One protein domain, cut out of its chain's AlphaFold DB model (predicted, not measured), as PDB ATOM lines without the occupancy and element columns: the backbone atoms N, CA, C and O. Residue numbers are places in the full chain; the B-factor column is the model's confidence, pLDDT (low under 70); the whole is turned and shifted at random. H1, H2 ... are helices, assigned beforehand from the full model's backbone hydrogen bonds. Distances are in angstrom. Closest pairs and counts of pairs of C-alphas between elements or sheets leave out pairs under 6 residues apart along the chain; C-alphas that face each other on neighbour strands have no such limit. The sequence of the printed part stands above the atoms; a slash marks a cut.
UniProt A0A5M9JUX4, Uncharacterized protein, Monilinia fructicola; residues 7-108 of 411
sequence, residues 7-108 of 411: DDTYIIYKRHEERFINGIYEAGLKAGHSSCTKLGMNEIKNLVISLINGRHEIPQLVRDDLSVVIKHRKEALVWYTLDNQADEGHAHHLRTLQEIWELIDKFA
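Overview. This is residues 7 to 108 of the 411 residues of an uncharacterized protein of Monilinia fructicola (UniProt A0A5M9JUX4). Four helices make an elongated bundle in which contacts run round in a ring: the longest helix, H1, lies along one side, H4 lies on the opposite side, and H3 and the shorter H2 sit between them. H3 and H4 form a helical hairpin, and H2 runs beside H4. The 102 printed residues hold, in chain order, H1, H2, H3 and H4 and no named strand, an all-helix domain. It is compact, with a radius of gyration of the C-alphas of 14.0 A and spans of 44 by 27 by 22 A.

Arrangement. Start at H1, residues 7 to 30, and look for H3, residues 60 to 82: they touch, closest at the C-alphas of Tyr 13 and Val 69, 5.1 A apart. They run opposite ways at a tilt of 37 degrees, only just steep. With residues 21 to 28 alone, H1 touches H2, residues 41 to 53; the closest C-alphas, of Gly 28 and Leu 51, are 6.7 A apart, and the two run the same way at a steep tilt of 42 degrees. H4, residues 88 to 106, touches H3, closest at the C-alphas of Arg 73 and Leu 94, 6.5 A apart, at a shallow tilt of 30 degrees, opposite ways. H4 also touches H2, closest at the C-alphas of Lys 45 and Ile 100, 5.9 A apart, at a shallow tilt of 7 degrees, the same way. H1 and H4 are apart, and so are H2 and H3. In H1, H2, H3 and H4 every O i to N i+4 pair is within hydrogen-bond range.

Along the chain. Find C-alpha 7 at (18.699, -38.597, -53.457); from there H1 runs 34.8 A to C-alpha 30. H2 spans 18.4 A and H3 34.0 A. H4 runs 27.1 A, from C-alpha 88 to C-alpha 106 at (-0.052, -54.363, -30.783).

Size, cuts and confidence. The two farthest C-alphas, of Gly 32 and Asp 83, are 44.5 A apart. The printed part has no cut. The link from H3 to H4 is tight; those from H1 to H2 and from H2 to H3 are short. Look for pLDDT under 70 at residues 7 to 9, 35 to 38 and 84 to 86; the mean of the printed part is 87.4.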
ATOM      1  N   ASP A   7      18.585 -39.893 -54.124       56.16
ATOM      2  CA  ASP A   7      18.699 -38.597 -53.457       56.16
ATOM      3  C   ASP A   7      17.330 -38.090 -52.983       56.16
ATOM      4  O   ASP A   7      17.157 -37.779 -51.801       56.16
ATOM      5  N   ASP A   8      16.312 -38.164 -53.843       63.84
ATOM      6  CA  ASP A   8      14.934 -37.824 -53.472       63.84
ATOM      7  C   ASP A   8      14.386 -38.777 -52.406       63.84
ATOM      8  O   ASP A   8      13.777 -38.353 -51.420       63.84
ATOM      9  N   THR A   9      14.653 -40.078 -52.555       66.81
ATOM     10  CA  THR A   9      14.186 -41.103 -51.609       66.81
ATOM     11  C   THR A   9      14.786 -40.880 -50.215       66.81
ATOM     12  O   THR A   9      14.065 -40.944 -49.214       66.81
ATOM     13  N   TYR A  10      16.083 -40.559 -50.142       74.88
ATOM     14  CA  TYR A  10      16.809 -40.282 -48.904       74.88
ATOM     15  C   TYR A  10      16.273 -39.047 -48.181       74.88
ATOM     16  O   TYR A  10      15.970 -39.108 -46.984       74.88
ATOM     17  N   ILE A  11      16.104 -37.939 -48.909       73.56
ATOM     18  CA  ILE A  11      15.580 -36.680 -48.366       73.56
ATOM     19  C   ILE A  11      14.163 -36.880 -47.820       73.56
ATOM     20  O   ILE A  11      13.852 -36.440 -46.704       73.56
ATOM     21  N   ILE A  12      13.310 -37.576 -48.577       75.00
ATOM     22  CA  ILE A  12      11.920 -37.829 -48.197       75.00
ATOM     23  C   ILE A  12      11.869 -38.637 -46.899       75.00
ATOM     24  O   ILE A  12      11.268 -38.179 -45.921       75.00
ATOM     25  N   TYR A  13      12.527 -39.800 -46.824       82.75
ATOM     26  CA  TYR A  13      12.410 -40.622 -45.617       82.75
ATOM     27  C   TYR A  13      13.095 -39.988 -44.406       82.75
ATOM     28  O   TYR A  13      12.615 -40.179 -43.289       82.75
ATOM     29  N   LYS A  14      14.166 -39.201 -44.588       85.56
ATOM     30  CA  LYS A  14      14.798 -38.468 -43.481       85.56
ATOM     31  C   LYS A  14      13.869 -37.434 -42.863       85.56
ATOM     32  O   LYS A  14      13.792 -37.343 -41.640       85.56
ATOM     33  N   ARG A  15      13.098 -36.725 -43.688       85.50
ATOM     34  CA  ARG A  15      12.079 -35.781 -43.213       85.50
ATOM     35  C   ARG A  15      10.983 -36.487 -42.411       85.50
ATOM     36  O   ARG A  15      10.593 -36.006 -41.349       85.50
ATOM     37  N   HIS A  16      10.494 -37.630 -42.893       88.88
ATOM     38  CA  HIS A  16       9.525 -38.439 -42.145       88.88
ATOM     39  C   HIS A  16      10.124 -39.009 -40.848       88.88
ATOM     40  O   HIS A  16       9.450 -39.033 -39.824       88.88
ATOM     41  N   GLU A  17      11.401 -39.395 -40.853       92.00
ATOM     42  CA  GLU A  17      12.111 -39.896 -39.672       92.00
ATOM     43  C   GLU A  17      12.246 -38.818 -38.594       92.00
ATOM     44  O   GLU A  17      11.945 -39.078 -37.432       92.00
ATOM     45  N   GLU A  18      12.612 -37.592 -38.965       91.12
ATOM     46  CA  GLU A  18      12.651 -36.466 -38.031       91.12
ATOM     47  C   GLU A  18      11.274 -36.153 -37.442       91.12
ATOM     48  O   GLU A  18      11.160 -35.959 -36.230       91.12
ATOM     49  N   ARG A  19      10.216 -36.140 -38.266       91.88
ATOM     50  CA  ARG A  19       8.845 -35.924 -37.779       91.88
ATOM     51  C   ARG A  19       8.390 -37.027 -36.830       91.88
ATOM     52  O   ARG A  19       7.855 -36.713 -35.768       91.88
ATOM     53  N   PHE A  20       8.674 -38.286 -37.155       94.81
ATOM     54  CA  PHE A  20       8.420 -39.420 -36.270       94.81
ATOM     55  C   PHE A  20       9.137 -39.250 -34.918       94.81
ATOM     56  O   PHE A  20       8.500 -39.325 -33.867       94.81
ATOM     57  N   ILE A  21      10.444 -38.963 -34.929       93.38
ATOM     58  CA  ILE A  21      11.251 -38.809 -33.708       93.38
ATOM     59  C   ILE A  21      10.744 -37.640 -32.858       93.38
ATOM     60  O   ILE A  21      10.543 -37.796 -31.651       93.38
ATOM     61  N   ASN A  22      10.505 -36.484 -33.479       91.56
ATOM     62  CA  ASN A  22       9.990 -35.302 -32.792       91.56
ATOM     63  C   ASN A  22       8.588 -35.555 -32.227       91.56
ATOM     64  O   ASN A  22       8.318 -35.191 -31.086       91.56
ATOM     65  N   GLY A  23       7.724 -36.252 -32.966       93.69
ATOM     66  CA  GLY A  23       6.388 -36.618 -32.508       93.69
ATOM     67  C   GLY A  23       6.400 -37.552 -31.294       93.69
ATOM     68  O   GLY A  23       5.656 -37.329 -30.337       93.69
ATOM     69  N   ILE A  24       7.284 -38.559 -31.277       94.38
ATOM     70  CA  ILE A  24       7.486 -39.421 -30.099       94.38
ATOM     71  C   ILE A  24       8.023 -38.616 -28.914       94.38
ATOM     72  O   ILE A  24       7.584 -38.809 -27.779       94.38
ATOM     73  N   TYR A  25       8.945 -37.690 -29.164       92.19
ATOM     74  CA  TYR A  25       9.498 -36.833 -28.126       92.19
ATOM     75  C   TYR A  25       8.440 -35.909 -27.508       92.19
ATOM     76  O   TYR A  25       8.336 -35.821 -26.284       92.19
ATOM     77  N   GLU A  26       7.607 -35.268 -28.326       92.56
ATOM     78  CA  GLU A  26       6.493 -34.442 -27.859       92.56
ATOM     79  C   GLU A  26       5.469 -35.249 -27.055       92.56
ATOM     80  O   GLU A  26       5.000 -34.782 -26.014       92.56
ATOM     81  N   ALA A  27       5.149 -36.472 -27.495       92.62
ATOM     82  CA  ALA A  27       4.308 -37.386 -26.726       92.62
ATOM     83  C   ALA A  27       4.952 -37.723 -25.370       92.62
ATOM     84  O   ALA A  27       4.282 -37.676 -24.339       92.62
ATOM     85  N   GLY A  28       6.268 -37.964 -25.355       92.31
ATOM     86  CA  GLY A  28       7.073 -38.154 -24.147       92.31
ATOM     87  C   GLY A  28       6.979 -36.985 -23.169       92.31
ATOM     88  O   GLY A  28       6.715 -37.189 -21.983       92.31
ATOM     89  N   LEU A  29       7.136 -35.755 -23.663       91.50
ATOM     90  CA  LEU A  29       7.020 -34.544 -22.849       91.50
ATOM     91  C   LEU A  29       5.613 -34.377 -22.265       91.50
ATOM     92  O   LEU A  29       5.478 -34.072 -21.081       91.50
ATOM     93  N   LYS A  30       4.567 -34.618 -23.067       92.81
ATOM     94  CA  LYS A  30       3.166 -34.577 -22.607       92.81
ATOM     95  C   LYS A  30       2.881 -35.628 -21.529       92.81
ATOM     96  O   LYS A  30       2.081 -35.379 -20.636       92.81
ATOM     97  N   ALA A  31       3.565 -36.768 -21.590       91.38
ATOM     98  CA  ALA A  31       3.504 -37.835 -20.594       91.38
ATOM     99  C   ALA A  31       4.376 -37.582 -19.343       91.38
ATOM    100  O   ALA A  31       4.396 -38.404 -18.430       91.38
ATOM    101  N   GLY A  32       5.096 -36.456 -19.268       93.19
ATOM    102  CA  GLY A  32       5.931 -36.106 -18.114       93.19
ATOM    103  C   GLY A  32       7.327 -36.739 -18.112       93.19
ATOM    104  O   GLY A  32       8.019 -36.686 -17.093       93.19
ATOM    105  N   HIS A  33       7.780 -37.310 -19.232       90.12
ATOM    106  CA  HIS A  33       9.163 -37.768 -19.369       90.12
ATOM    107  C   HIS A  33      10.119 -36.578 -19.558       90.12
ATOM    108  O   HIS A  33       9.829 -35.618 -20.269       90.12
ATOM    109  N   SER A  34      11.285 -36.625 -18.903       80.94
ATOM    110  CA  SER A  34      12.270 -35.538 -18.938       80.94
ATOM    111  C   SER A  34      12.921 -35.372 -20.313       80.94
ATOM    112  O   SER A  34      13.282 -36.354 -20.959       80.94
ATOM    113  N   SER A  35      13.164 -34.121 -20.709       67.94
ATOM    114  CA  SER A  35      13.780 -33.746 -21.985       67.94
ATOM    115  C   SER A  35      15.200 -34.311 -22.157       67.94
ATOM    116  O   SER A  35      16.140 -33.803 -21.539       67.94
ATOM    117  N   CYS A  36      15.386 -35.296 -23.039       56.25
ATOM    118  CA  CYS A  36      16.699 -35.622 -23.601       56.25
ATOM    119  C   CYS A  36      16.804 -35.030 -25.011       56.25
ATOM    120  O   CYS A  36      15.949 -35.268 -25.856       56.25
ATOM    121  N   THR A  37      17.837 -34.225 -25.268       61.25
ATOM    122  CA  THR A  37      17.940 -33.406 -26.494       61.25
ATOM    123  C   THR A  37      18.524 -34.139 -27.704       61.25
ATOM    124  O   THR A  37      18.561 -33.565 -28.789       61.25
ATOM    125  N   LYS A  38      18.957 -35.396 -27.547       69.62
ATOM    126  CA  LYS A  38      19.287 -36.315 -28.644       69.62
ATOM    127  C   LYS A  38      18.988 -37.736 -28.188       69.62
ATOM    128  O   LYS A  38      19.657 -38.203 -27.275       69.62
ATOM    129  N   LEU A  39      17.998 -38.374 -28.807       77.94
ATOM    130  CA  LEU A  39      17.670 -39.771 -28.553       77.94
ATOM    131  C   LEU A  39      18.228 -40.638 -29.688       77.94
ATOM    132  O   LEU A  39      17.889 -40.431 -30.853       77.94
ATOM    133  N   GLY A  40      19.083 -41.598 -29.361       88.50
ATOM    134  CA  GLY A  40      19.409 -42.710 -30.246       88.50
ATOM    135  C   GLY A  40      18.199 -43.631 -30.438       88.50
ATOM    136  O   GLY A  40      17.254 -43.617 -29.649       88.50
ATOM    137  N   MET A  41      18.230 -44.484 -31.464       89.69
ATOM    138  CA  MET A  41      17.102 -45.372 -31.798       89.69
ATOM    139  C   MET A  41      16.656 -46.281 -30.650       89.69
ATOM    140  O   MET A  41      15.459 -46.466 -30.436       89.69
ATOM    141  N   ASN A  42      17.599 -46.794 -29.861       89.50
ATOM    142  CA  ASN A  42      17.281 -47.593 -28.676       89.50
ATOM    143  C   ASN A  42      16.562 -46.771 -27.596       89.50
ATOM    144  O   ASN A  42      15.684 -47.279 -26.903       89.50
ATOM    145  N   GLU A  43      16.897 -45.491 -27.465       91.81
ATOM    146  CA  GLU A  43      16.263 -44.595 -26.499       91.81
ATOM    147  C   GLU A  43      14.855 -44.202 -26.966       91.81
ATOM    148  O   GLU A  43      13.933 -44.171 -26.152       91.81
ATOM    149  N   ILE A  44      14.657 -44.013 -28.279       93.94
ATOM    150  CA  ILE A  44      13.328 -43.843 -28.892       93.94
ATOM    151  C   ILE A  44      12.457 -45.071 -28.614       93.94
ATOM    152  O   ILE A  44      11.327 -44.931 -28.151       93.94
ATOM    153  N   LYS A  45      12.991 -46.281 -28.822       94.88
ATOM    154  CA  LYS A  45      12.283 -47.532 -28.512       94.88
ATOM    155  C   LYS A  45      11.875 -47.606 -27.036       94.88
ATOM    156  O   LYS A  45      10.722 -47.906 -26.733       94.88
ATOM    157  N   ASN A  46      12.785 -47.286 -26.119       94.44
ATOM    158  CA  ASN A  46      12.495 -47.277 -24.681       94.44
ATOM    159  C   ASN A  46      11.436 -46.229 -24.301       94.44
ATOM    160  O   ASN A  46      10.596 -46.482 -23.432       94.44
ATOM    161  N   LEU A  47      11.443 -45.072 -24.963       94.25
ATOM    162  CA  LEU A  47      10.428 -44.041 -24.769       94.25
ATOM    163  C   LEU A  47       9.053 -44.515 -25.259       94.25
ATOM    164  O   LEU A  47       8.076 -44.369 -24.532       94.25
ATOM    165  N   VAL A  48       8.980 -45.163 -26.424       95.62
ATOM    166  CA  VAL A  48       7.738 -45.773 -26.933       95.62
ATOM    167  C   VAL A  48       7.190 -46.816 -25.956       95.62
ATOM    168  O   VAL A  48       6.007 -46.779 -25.628       95.62
ATOM    169  N   ILE A  49       8.044 -47.697 -25.425       95.44
ATOM    170  CA  ILE A  49       7.647 -48.678 -24.398       95.44
ATOM    171  C   ILE A  49       7.082 -47.971 -23.159       95.44
ATOM    172  O   ILE A  49       6.062 -48.393 -22.615       95.44
ATOM    173  N   SER A  50       7.722 -46.886 -22.722       95.50
ATOM    174  CA  SER A  50       7.285 -46.115 -21.554       95.50
ATOM    175  C   SER A  50       5.922 -45.454 -21.783       95.50
ATOM    176  O   SER A  50       5.049 -45.555 -20.923       95.50
ATOM    177  N   LEU A  51       5.709 -44.865 -22.965       94.69
ATOM    178  CA  LEU A  51       4.430 -44.277 -23.372       94.69
ATOM    179  C   LEU A  51       3.307 -45.319 -23.391       94.69
ATOM    180  O   LEU A  51       2.251 -45.095 -22.801       94.69
ATOM    181  N   ILE A  52       3.560 -46.480 -24.001       94.31
ATOM    182  CA  ILE A  52       2.601 -47.588 -24.071       94.31
ATOM    183  C   ILE A  52       2.247 -48.094 -22.666       94.31
ATOM    184  O   ILE A  52       1.067 -48.239 -22.338       94.31
ATOM    185  N   ASN A  53       3.246 -48.314 -21.806       93.44
ATOM    186  CA  ASN A  53       3.027 -48.769 -20.430       93.44
ATOM    187  C   ASN A  53       2.255 -47.739 -19.591       93.44
ATOM    188  O   ASN A  53       1.424 -48.117 -18.764       93.44
ATOM    189  N   GLY A  54       2.489 -46.446 -19.835       93.44
ATOM    190  CA  GLY A  54       1.740 -45.337 -19.239       93.44
ATOM    191  C   GLY A  54       0.338 -45.130 -19.823       93.44
ATOM    192  O   GLY A  54      -0.374 -44.239 -19.371       93.44
ATOM    193  N   ARG A  55      -0.082 -45.948 -20.804       93.44
ATOM    194  CA  ARG A  55      -1.340 -45.801 -21.562       93.44
ATOM    195  C   ARG A  55      -1.476 -44.442 -22.256       93.44
ATOM    196  O   ARG A  55      -2.589 -43.957 -22.456       93.44
ATOM    197  N   HIS A  56      -0.355 -43.835 -22.627       93.69
ATOM    198  CA  HIS A  56      -0.351 -42.632 -23.440       93.69
ATOM    199  C   HIS A  56      -0.538 -43.007 -24.906       93.69
ATOM    200  O   HIS A  56       0.128 -43.900 -25.433       93.69
ATOM    201  N   GLU A  57      -1.462 -42.321 -25.566       91.00
ATOM    202  CA  GLU A  57      -1.734 -42.549 -26.974       91.00
ATOM    203  C   GLU A  57      -0.630 -41.941 -27.846       91.00
ATOM    204  O   GLU A  57      -0.238 -40.786 -27.674       91.00
ATOM    205  N   ILE A  58      -0.138 -42.729 -28.804       93.50
ATOM    206  CA  ILE A  58       0.772 -42.245 -29.842       93.50
ATOM    207  C   ILE A  58      -0.078 -41.690 -30.992       93.50
ATOM    208  O   ILE A  58      -0.848 -42.476 -31.568       93.50
ATOM    209  N   PRO A  59       0.061 -40.392 -31.344       93.81
ATOM    210  CA  PRO A  59      -0.760 -39.750 -32.367       93.81
ATOM    211  C   PRO A  59      -0.693 -40.473 -33.712       93.81
ATOM    212  O   PRO A  59       0.384 -40.903 -34.126       93.81
ATOM    213  N   GLN A  60      -1.821 -40.548 -34.423       93.06
ATOM    214  CA  GLN A  60      -1.908 -41.254 -35.708       93.06
ATOM    215  C   GLN A  60      -0.882 -40.745 -36.729       93.06
ATOM    216  O   GLN A  60      -0.188 -41.548 -37.339       93.06
ATOM    217  N   LEU A  61      -0.691 -39.427 -36.818       91.00
ATOM    218  CA  LEU A  61       0.278 -38.809 -37.728       91.00
ATOM    219  C   LEU A  61       1.719 -39.310 -37.502       91.00
ATOM    220  O   LEU A  61       2.464 -39.508 -38.456       91.00
ATOM    221  N   VAL A  62       2.093 -39.597 -36.250       93.81
ATOM    222  CA  VAL A  62       3.413 -40.159 -35.905       93.81
ATOM    223  C   VAL A  62       3.542 -41.606 -36.384       93.81
ATOM    224  O   VAL A  62       4.625 -42.036 -36.783       93.81
ATOM    225  N   ARG A  63       2.438 -42.362 -36.377       94.50
ATOM    226  CA  ARG A  63       2.389 -43.719 -36.939       94.50
ATOM    227  C   ARG A  63       2.517 -43.663 -38.457       94.50
ATOM    228  O   ARG A  63       3.319 -44.397 -39.024       94.50
ATOM    229  N   ASP A  64       1.782 -42.765 -39.103       93.50
ATOM    230  CA  ASP A  64       1.827 -42.602 -40.556       93.50
ATOM    231  C   ASP A  64       3.253 -42.260 -41.022       93.50
ATOM    232  O   ASP A  64       3.773 -42.900 -41.938       93.50
ATOM    233  N   ASP A  65       3.936 -41.344 -40.323       94.88
ATOM    234  CA  ASP A  65       5.345 -41.032 -40.576       94.88
ATOM    235  C   ASP A  65       6.254 -42.264 -40.410       94.88
ATOM    236  O   ASP A  65       7.057 -42.551 -41.299       94.88
ATOM    237  N   LEU A  66       6.104 -43.048 -39.333       96.00
ATOM    238  CA  LEU A  66       6.891 -44.273 -39.120       96.00
ATOM    239  C   LEU A  66       6.694 -45.304 -40.244       96.00
ATOM    240  O   LEU A  66       7.664 -45.915 -40.700       96.00
ATOM    241  N   SER A  67       5.457 -45.482 -40.711       95.12
ATOM    242  CA  SER A  67       5.126 -46.382 -41.822       95.12
ATOM    243  C   SER A  67       5.864 -45.982 -43.106       95.12
ATOM    244  O   SER A  67       6.500 -46.822 -43.755       95.12
ATOM    245  N   VAL A  68       5.865 -44.683 -43.428       92.81
ATOM    246  CA  VAL A  68       6.579 -44.138 -44.591       92.81
ATOM    247  C   VAL A  68       8.094 -44.334 -44.465       92.81
ATOM    248  O   VAL A  68       8.733 -44.780 -45.420       92.81
ATOM    249  N   VAL A  69       8.674 -44.089 -43.281       94.12
ATOM    250  CA  VAL A  69      10.112 -44.313 -43.035       94.12
ATOM    251  C   VAL A  69      10.490 -45.776 -43.252       94.12
ATOM    252  O   VAL A  69      11.487 -46.059 -43.916       94.12
ATOM    253  N   ILE A  70       9.703 -46.717 -42.718       94.88
ATOM    254  CA  ILE A  70       9.962 -48.155 -42.876       94.88
ATOM    255  C   ILE A  70       9.891 -48.554 -44.351       94.88
ATOM    256  O   ILE A  70      10.759 -49.296 -44.816       94.88
ATOM    257  N   LYS A  71       8.887 -48.066 -45.089       93.56
ATOM    258  CA  LYS A  71       8.737 -48.343 -46.524       93.56
ATOM    259  C   LYS A  71       9.986 -47.912 -47.301       93.56
ATOM    260  O   LYS A  71      10.613 -48.749 -47.945       93.56
ATOM    261  N   HIS A  72      10.393 -46.654 -47.175       89.69
ATOM    262  CA  HIS A  72      11.536 -46.134 -47.927       89.69
ATOM    263  C   HIS A  72      12.878 -46.702 -47.467       89.69
ATOM    264  O   HIS A  72      13.765 -46.933 -48.285       89.69
ATOM    265  N   ARG A  73      13.050 -47.012 -46.176       90.06
ATOM    266  CA  ARG A  73      14.273 -47.685 -45.717       90.06
ATOM    267  C   ARG A  73      14.390 -49.115 -46.247       90.06
ATOM    268  O   ARG A  73      15.516 -49.551 -46.472       90.06
ATOM    269  N   LYS A  74      13.280 -49.827 -46.483       90.88
ATOM    270  CA  LYS A  74      13.300 -51.123 -47.188       90.88
ATOM    271  C   LYS A  74      13.732 -50.961 -48.644       90.88
ATOM    272  O   LYS A  74      14.567 -51.732 -49.099       90.88
ATOM    273  N   GLU A  75      13.206 -49.956 -49.342       87.00
ATOM    274  CA  GLU A  75      13.609 -49.632 -50.721       87.00
ATOM    275  C   GLU A  75      15.110 -49.302 -50.790       87.00
ATOM    276  O   GLU A  75      15.832 -49.878 -51.601       87.00
ATOM    277  N   ALA A  76      15.606 -48.470 -49.867       83.56
ATOM    278  CA  ALA A  76      17.027 -48.138 -49.766       83.56
ATOM    279  C   ALA A  76      17.901 -49.355 -49.418       83.56
ATOM    280  O   ALA A  76      18.996 -49.489 -49.953       83.56
ATOM    281  N   LEU A  77      17.429 -50.264 -48.553       85.00
ATOM    282  CA  LEU A  77      18.174 -51.479 -48.203       85.00
ATOM    283  C   LEU A  77      18.411 -52.358 -49.437       85.00
ATOM    284  O   LEU A  77      19.536 -52.792 -49.648       85.00
ATOM    285  N   VAL A  78      17.385 -52.562 -50.274       84.75
ATOM    286  CA  VAL A  78      17.522 -53.315 -51.535       84.75
ATOM    287  C   VAL A  78      18.615 -52.708 -52.413       84.75
ATOM    288  O   VAL A  78      19.403 -53.443 -53.001       84.75
ATOM    289  N   TRP A  79      18.690 -51.377 -52.469       81.25
ATOM    290  CA  TRP A  79      19.732 -50.691 -53.220       81.25
ATOM    291  C   TRP A  79      21.134 -50.915 -52.631       81.25
ATOM    292  O   TRP A  79      22.032 -51.331 -53.360       81.25
ATOM    293  N   TYR A  80      21.316 -50.738 -51.316       78.50
ATOM    294  CA  TYR A  80      22.609 -50.972 -50.656       78.50
ATOM    295  C   TYR A  80      23.108 -52.414 -50.820       78.50
ATOM    296  O   TYR A  80      24.301 -52.632 -51.030       78.50
ATOM    297  N   THR A  81      22.200 -53.396 -50.779       80.31
ATOM    298  CA  THR A  81      22.542 -54.806 -51.009       80.31
ATOM    299  C   THR A  81      22.990 -55.066 -52.453       80.31
ATOM    300  O   THR A  81      23.875 -55.888 -52.672       80.31
ATOM    301  N   LEU A  82      22.407 -54.379 -53.443       80.62
ATOM    302  CA  LEU A  82      22.797 -54.514 -54.854       80.62
ATOM    303  C   LEU A  82      24.167 -53.891 -55.152       80.62
ATOM    304  O   LEU A  82      24.875 -54.389 -56.026       80.62
ATOM    305  N   ASP A  83      24.540 -52.837 -54.426       74.44
ATOM    306  CA  ASP A  83      25.773 -52.074 -54.651       74.44
ATOM    307  C   ASP A  83      26.962 -52.553 -53.789       74.44
ATOM    308  O   ASP A  83      28.021 -51.931 -53.763       74.44
ATOM    309  N   ASN A  84      26.811 -53.681 -53.077       69.06
ATOM    310  CA  ASN A  84      27.845 -54.283 -52.219       69.06
ATOM    311  C   ASN A  84      28.409 -53.336 -51.134       69.06
ATOM    312  O   ASN A  84      29.529 -53.519 -50.648       69.06
ATOM    313  N   GLN A  85      27.633 -52.329 -50.727       67.75
ATOM    314  CA  GLN A  85      28.015 -51.419 -49.651       67.75
ATOM    315  C   GLN A  85      27.684 -52.037 -48.287       67.75
ATOM    316  O   GLN A  85      26.673 -52.717 -48.124       67.75
ATOM    317  N   ALA A  86      28.546 -51.805 -47.291       57.38
ATOM    318  CA  ALA A  86      28.353 -52.322 -45.937       57.38
ATOM    319  C   ALA A  86      27.031 -51.797 -45.333       57.38
ATOM    320  O   ALA A  86      26.905 -50.608 -45.043       57.38
ATOM    321  N   ASP A  87      26.052 -52.689 -45.135       71.94
ATOM    322  CA  ASP A  87      24.669 -52.330 -44.781       71.94
ATOM    323  C   ASP A  87      24.333 -52.444 -43.285       71.94
ATOM    324  O   ASP A  87      23.220 -52.097 -42.879       71.94
ATOM    325  N   GLU A  88      25.273 -52.910 -42.452       74.88
ATOM    326  CA  GLU A  88      24.962 -53.399 -41.099       74.88
ATOM    327  C   GLU A  88      24.270 -52.336 -40.231       74.88
ATOM    328  O   GLU A  88      23.338 -52.633 -39.476       74.88
ATOM    329  N   GLY A  89      24.675 -51.070 -40.380       82.69
ATOM    330  CA  GLY A  89      24.055 -49.939 -39.689       82.69
ATOM    331  C   GLY A  89      22.627 -49.655 -40.161       82.69
ATOM    332  O   GLY A  89      21.740 -49.409 -39.338       82.69
ATOM    333  N   HIS A  90      22.371 -49.725 -41.469       84.38
ATOM    334  CA  HIS A  90      21.040 -49.489 -42.039       84.38
ATOM    335  C   HIS A  90      20.083 -50.636 -41.711       84.38
ATOM    336  O   HIS A  90      18.947 -50.386 -41.304       84.38
ATOM    337  N   ALA A  91      20.564 -51.880 -41.788       86.81
ATOM    338  CA  ALA A  91      19.817 -53.074 -41.408       86.81
ATOM    339  C   ALA A  91      19.445 -53.068 -39.915       86.81
ATOM    340  O   ALA A  91      18.294 -53.338 -39.559       86.81
ATOM    341  N   HIS A  92      20.383 -52.705 -39.030       89.12
ATOM    342  CA  HIS A  92      20.110 -52.564 -37.595       89.12
ATOM    343  C   HIS A  92      19.063 -51.477 -37.313       89.12
ATOM    344  O   HIS A  92      18.129 -51.676 -36.526       89.12
ATOM    345  N   HIS A  93      19.187 -50.334 -37.987       90.50
ATOM    346  CA  HIS A  93      18.263 -49.216 -37.833       90.50
ATOM    347  C   HIS A  93      16.850 -49.569 -38.312       90.50
ATOM    348  O   HIS A  93      15.877 -49.323 -37.597       90.50
ATOM    349  N   LEU A  94      16.729 -50.201 -39.485       93.25
ATOM    350  CA  LEU A  94      15.451 -50.675 -40.018       93.25
ATOM    351  C   LEU A  94      14.797 -51.701 -39.086       93.25
ATOM    352  O   LEU A  94      13.611 -51.566 -38.786       93.25
ATOM    353  N   ARG A  95      15.567 -52.667 -38.569       94.94
ATOM    354  CA  ARG A  95      15.068 -53.654 -37.598       94.94
ATOM    355  C   ARG A  95      14.475 -52.970 -36.367       94.94
ATOM    356  O   ARG A  95      13.377 -53.309 -35.941       94.94
ATOM    357  N   THR A  96      15.158 -51.952 -35.847       95.19
ATOM    358  CA  THR A  96      14.693 -51.213 -34.664       95.19
ATOM    359  C   THR A  96      13.388 -50.459 -34.936       95.19
ATOM    360  O   THR A  96      12.488 -50.467 -34.100       95.19
ATOM    361  N   LEU A  97      13.244 -49.840 -36.114       95.69
ATOM    362  CA  LEU A  97      11.997 -49.179 -36.521       95.69
ATOM    363  C   LEU A  97      10.830 -50.166 -36.650       95.69
ATOM    364  O   LEU A  97       9.720 -49.849 -36.234       95.69
ATOM    365  N   GLN A  98      11.078 -51.361 -37.192       96.69
ATOM    366  CA  GLN A  98      10.060 -52.409 -37.304       96.69
ATOM    367  C   GLN A  98       9.610 -52.914 -35.929       96.69
ATOM    368  O   GLN A  98       8.413 -53.046 -35.692       96.69
ATOM    369  N   GLU A  99      10.541 -53.106 -34.994       97.19
ATOM    370  CA  GLU A  99      10.205 -53.462 -33.611       97.19
ATOM    371  C   GLU A  99       9.369 -52.367 -32.929       97.19
ATOM    372  O   GLU A  99       8.424 -52.665 -32.201       97.19
ATOM    373  N   ILE A 100       9.686 -51.089 -33.176       96.44
ATOM    374  CA  ILE A 100       8.877 -49.968 -32.681       96.44
ATOM    375  C   ILE A 100       7.471 -50.000 -33.295       96.44
ATOM    376  O   ILE A 100       6.493 -49.840 -32.568       96.44
ATOM    377  N   TRP A 101       7.350 -50.244 -34.601       97.06
ATOM    378  CA  TRP A 101       6.055 -50.356 -35.275       97.06
ATOM    379  C   TRP A 101       5.183 -51.463 -34.673       97.06
ATOM    380  O   TRP A 101       4.027 -51.216 -34.335       97.06
ATOM    381  N   GLU A 102       5.744 -52.655 -34.462       96.50
ATOM    382  CA  GLU A 102       5.030 -53.783 -33.849       96.50
ATOM    383  C   GLU A 102       4.555 -53.475 -32.423       96.50
ATOM    384  O   GLU A 102       3.447 -53.856 -32.036       96.50
ATOM    385  N   LEU A 103       5.369 -52.754 -31.641       95.31
ATOM    386  CA  LEU A 103       4.970 -52.281 -30.317       95.31
ATOM    387  C   LEU A 103       3.780 -51.320 -30.405       95.31
ATOM    388  O   LEU A 103       2.842 -51.443 -29.625       95.31
ATOM    389  N   ILE A 104       3.780 -50.386 -31.351       94.12
ATOM    390  CA  ILE A 104       2.681 -49.424 -31.503       94.12
ATOM    391  C   ILE A 104       1.395 -50.126 -31.957       94.12
ATOM    392  O   ILE A 104       0.329 -49.881 -31.391       94.12
ATOM    393  N   ASP A 105       1.490 -51.014 -32.946       93.00
ATOM    394  CA  ASP A 105       0.339 -51.695 -33.544       93.00
ATOM    395  C   ASP A 105      -0.337 -52.665 -32.561       93.00
ATOM    396  O   ASP A 105      -1.558 -52.667 -32.398       93.00
ATOM    397  N   LYS A 106       0.460 -53.420 -31.791       92.31
ATOM    398  CA  LYS A 106      -0.052 -54.363 -30.783       92.31
ATOM    399  C   LYS A 106      -0.899 -53.689 -29.698       92.31
ATOM    400  O   LYS A 106      -1.809 -54.322 -29.158       92.31
ATOM    401  N   PHE A 107      -0.584 -52.441 -29.365       85.81
ATOM    402  CA  PHE A 107      -1.247 -51.668 -28.313       85.81
ATOM    403  C   PHE A 107      -2.172 -50.577 -28.862       85.81
ATOM    404  O   PHE A 107      -2.722 -49.794 -28.085       85.81
ATOM    405  N   ALA A 108      -2.388 -50.539 -30.179       81.62
ATOM    406  CA  ALA A 108      -3.412 -49.699 -30.764       81.62
ATOM    407  C   ALA A 108      -4.777 -50.072 -30.156       81.62
ATOM    408  O   ALA A 108      -5.068 -51.267 -30.002       81.62
TER     409      ALA A 108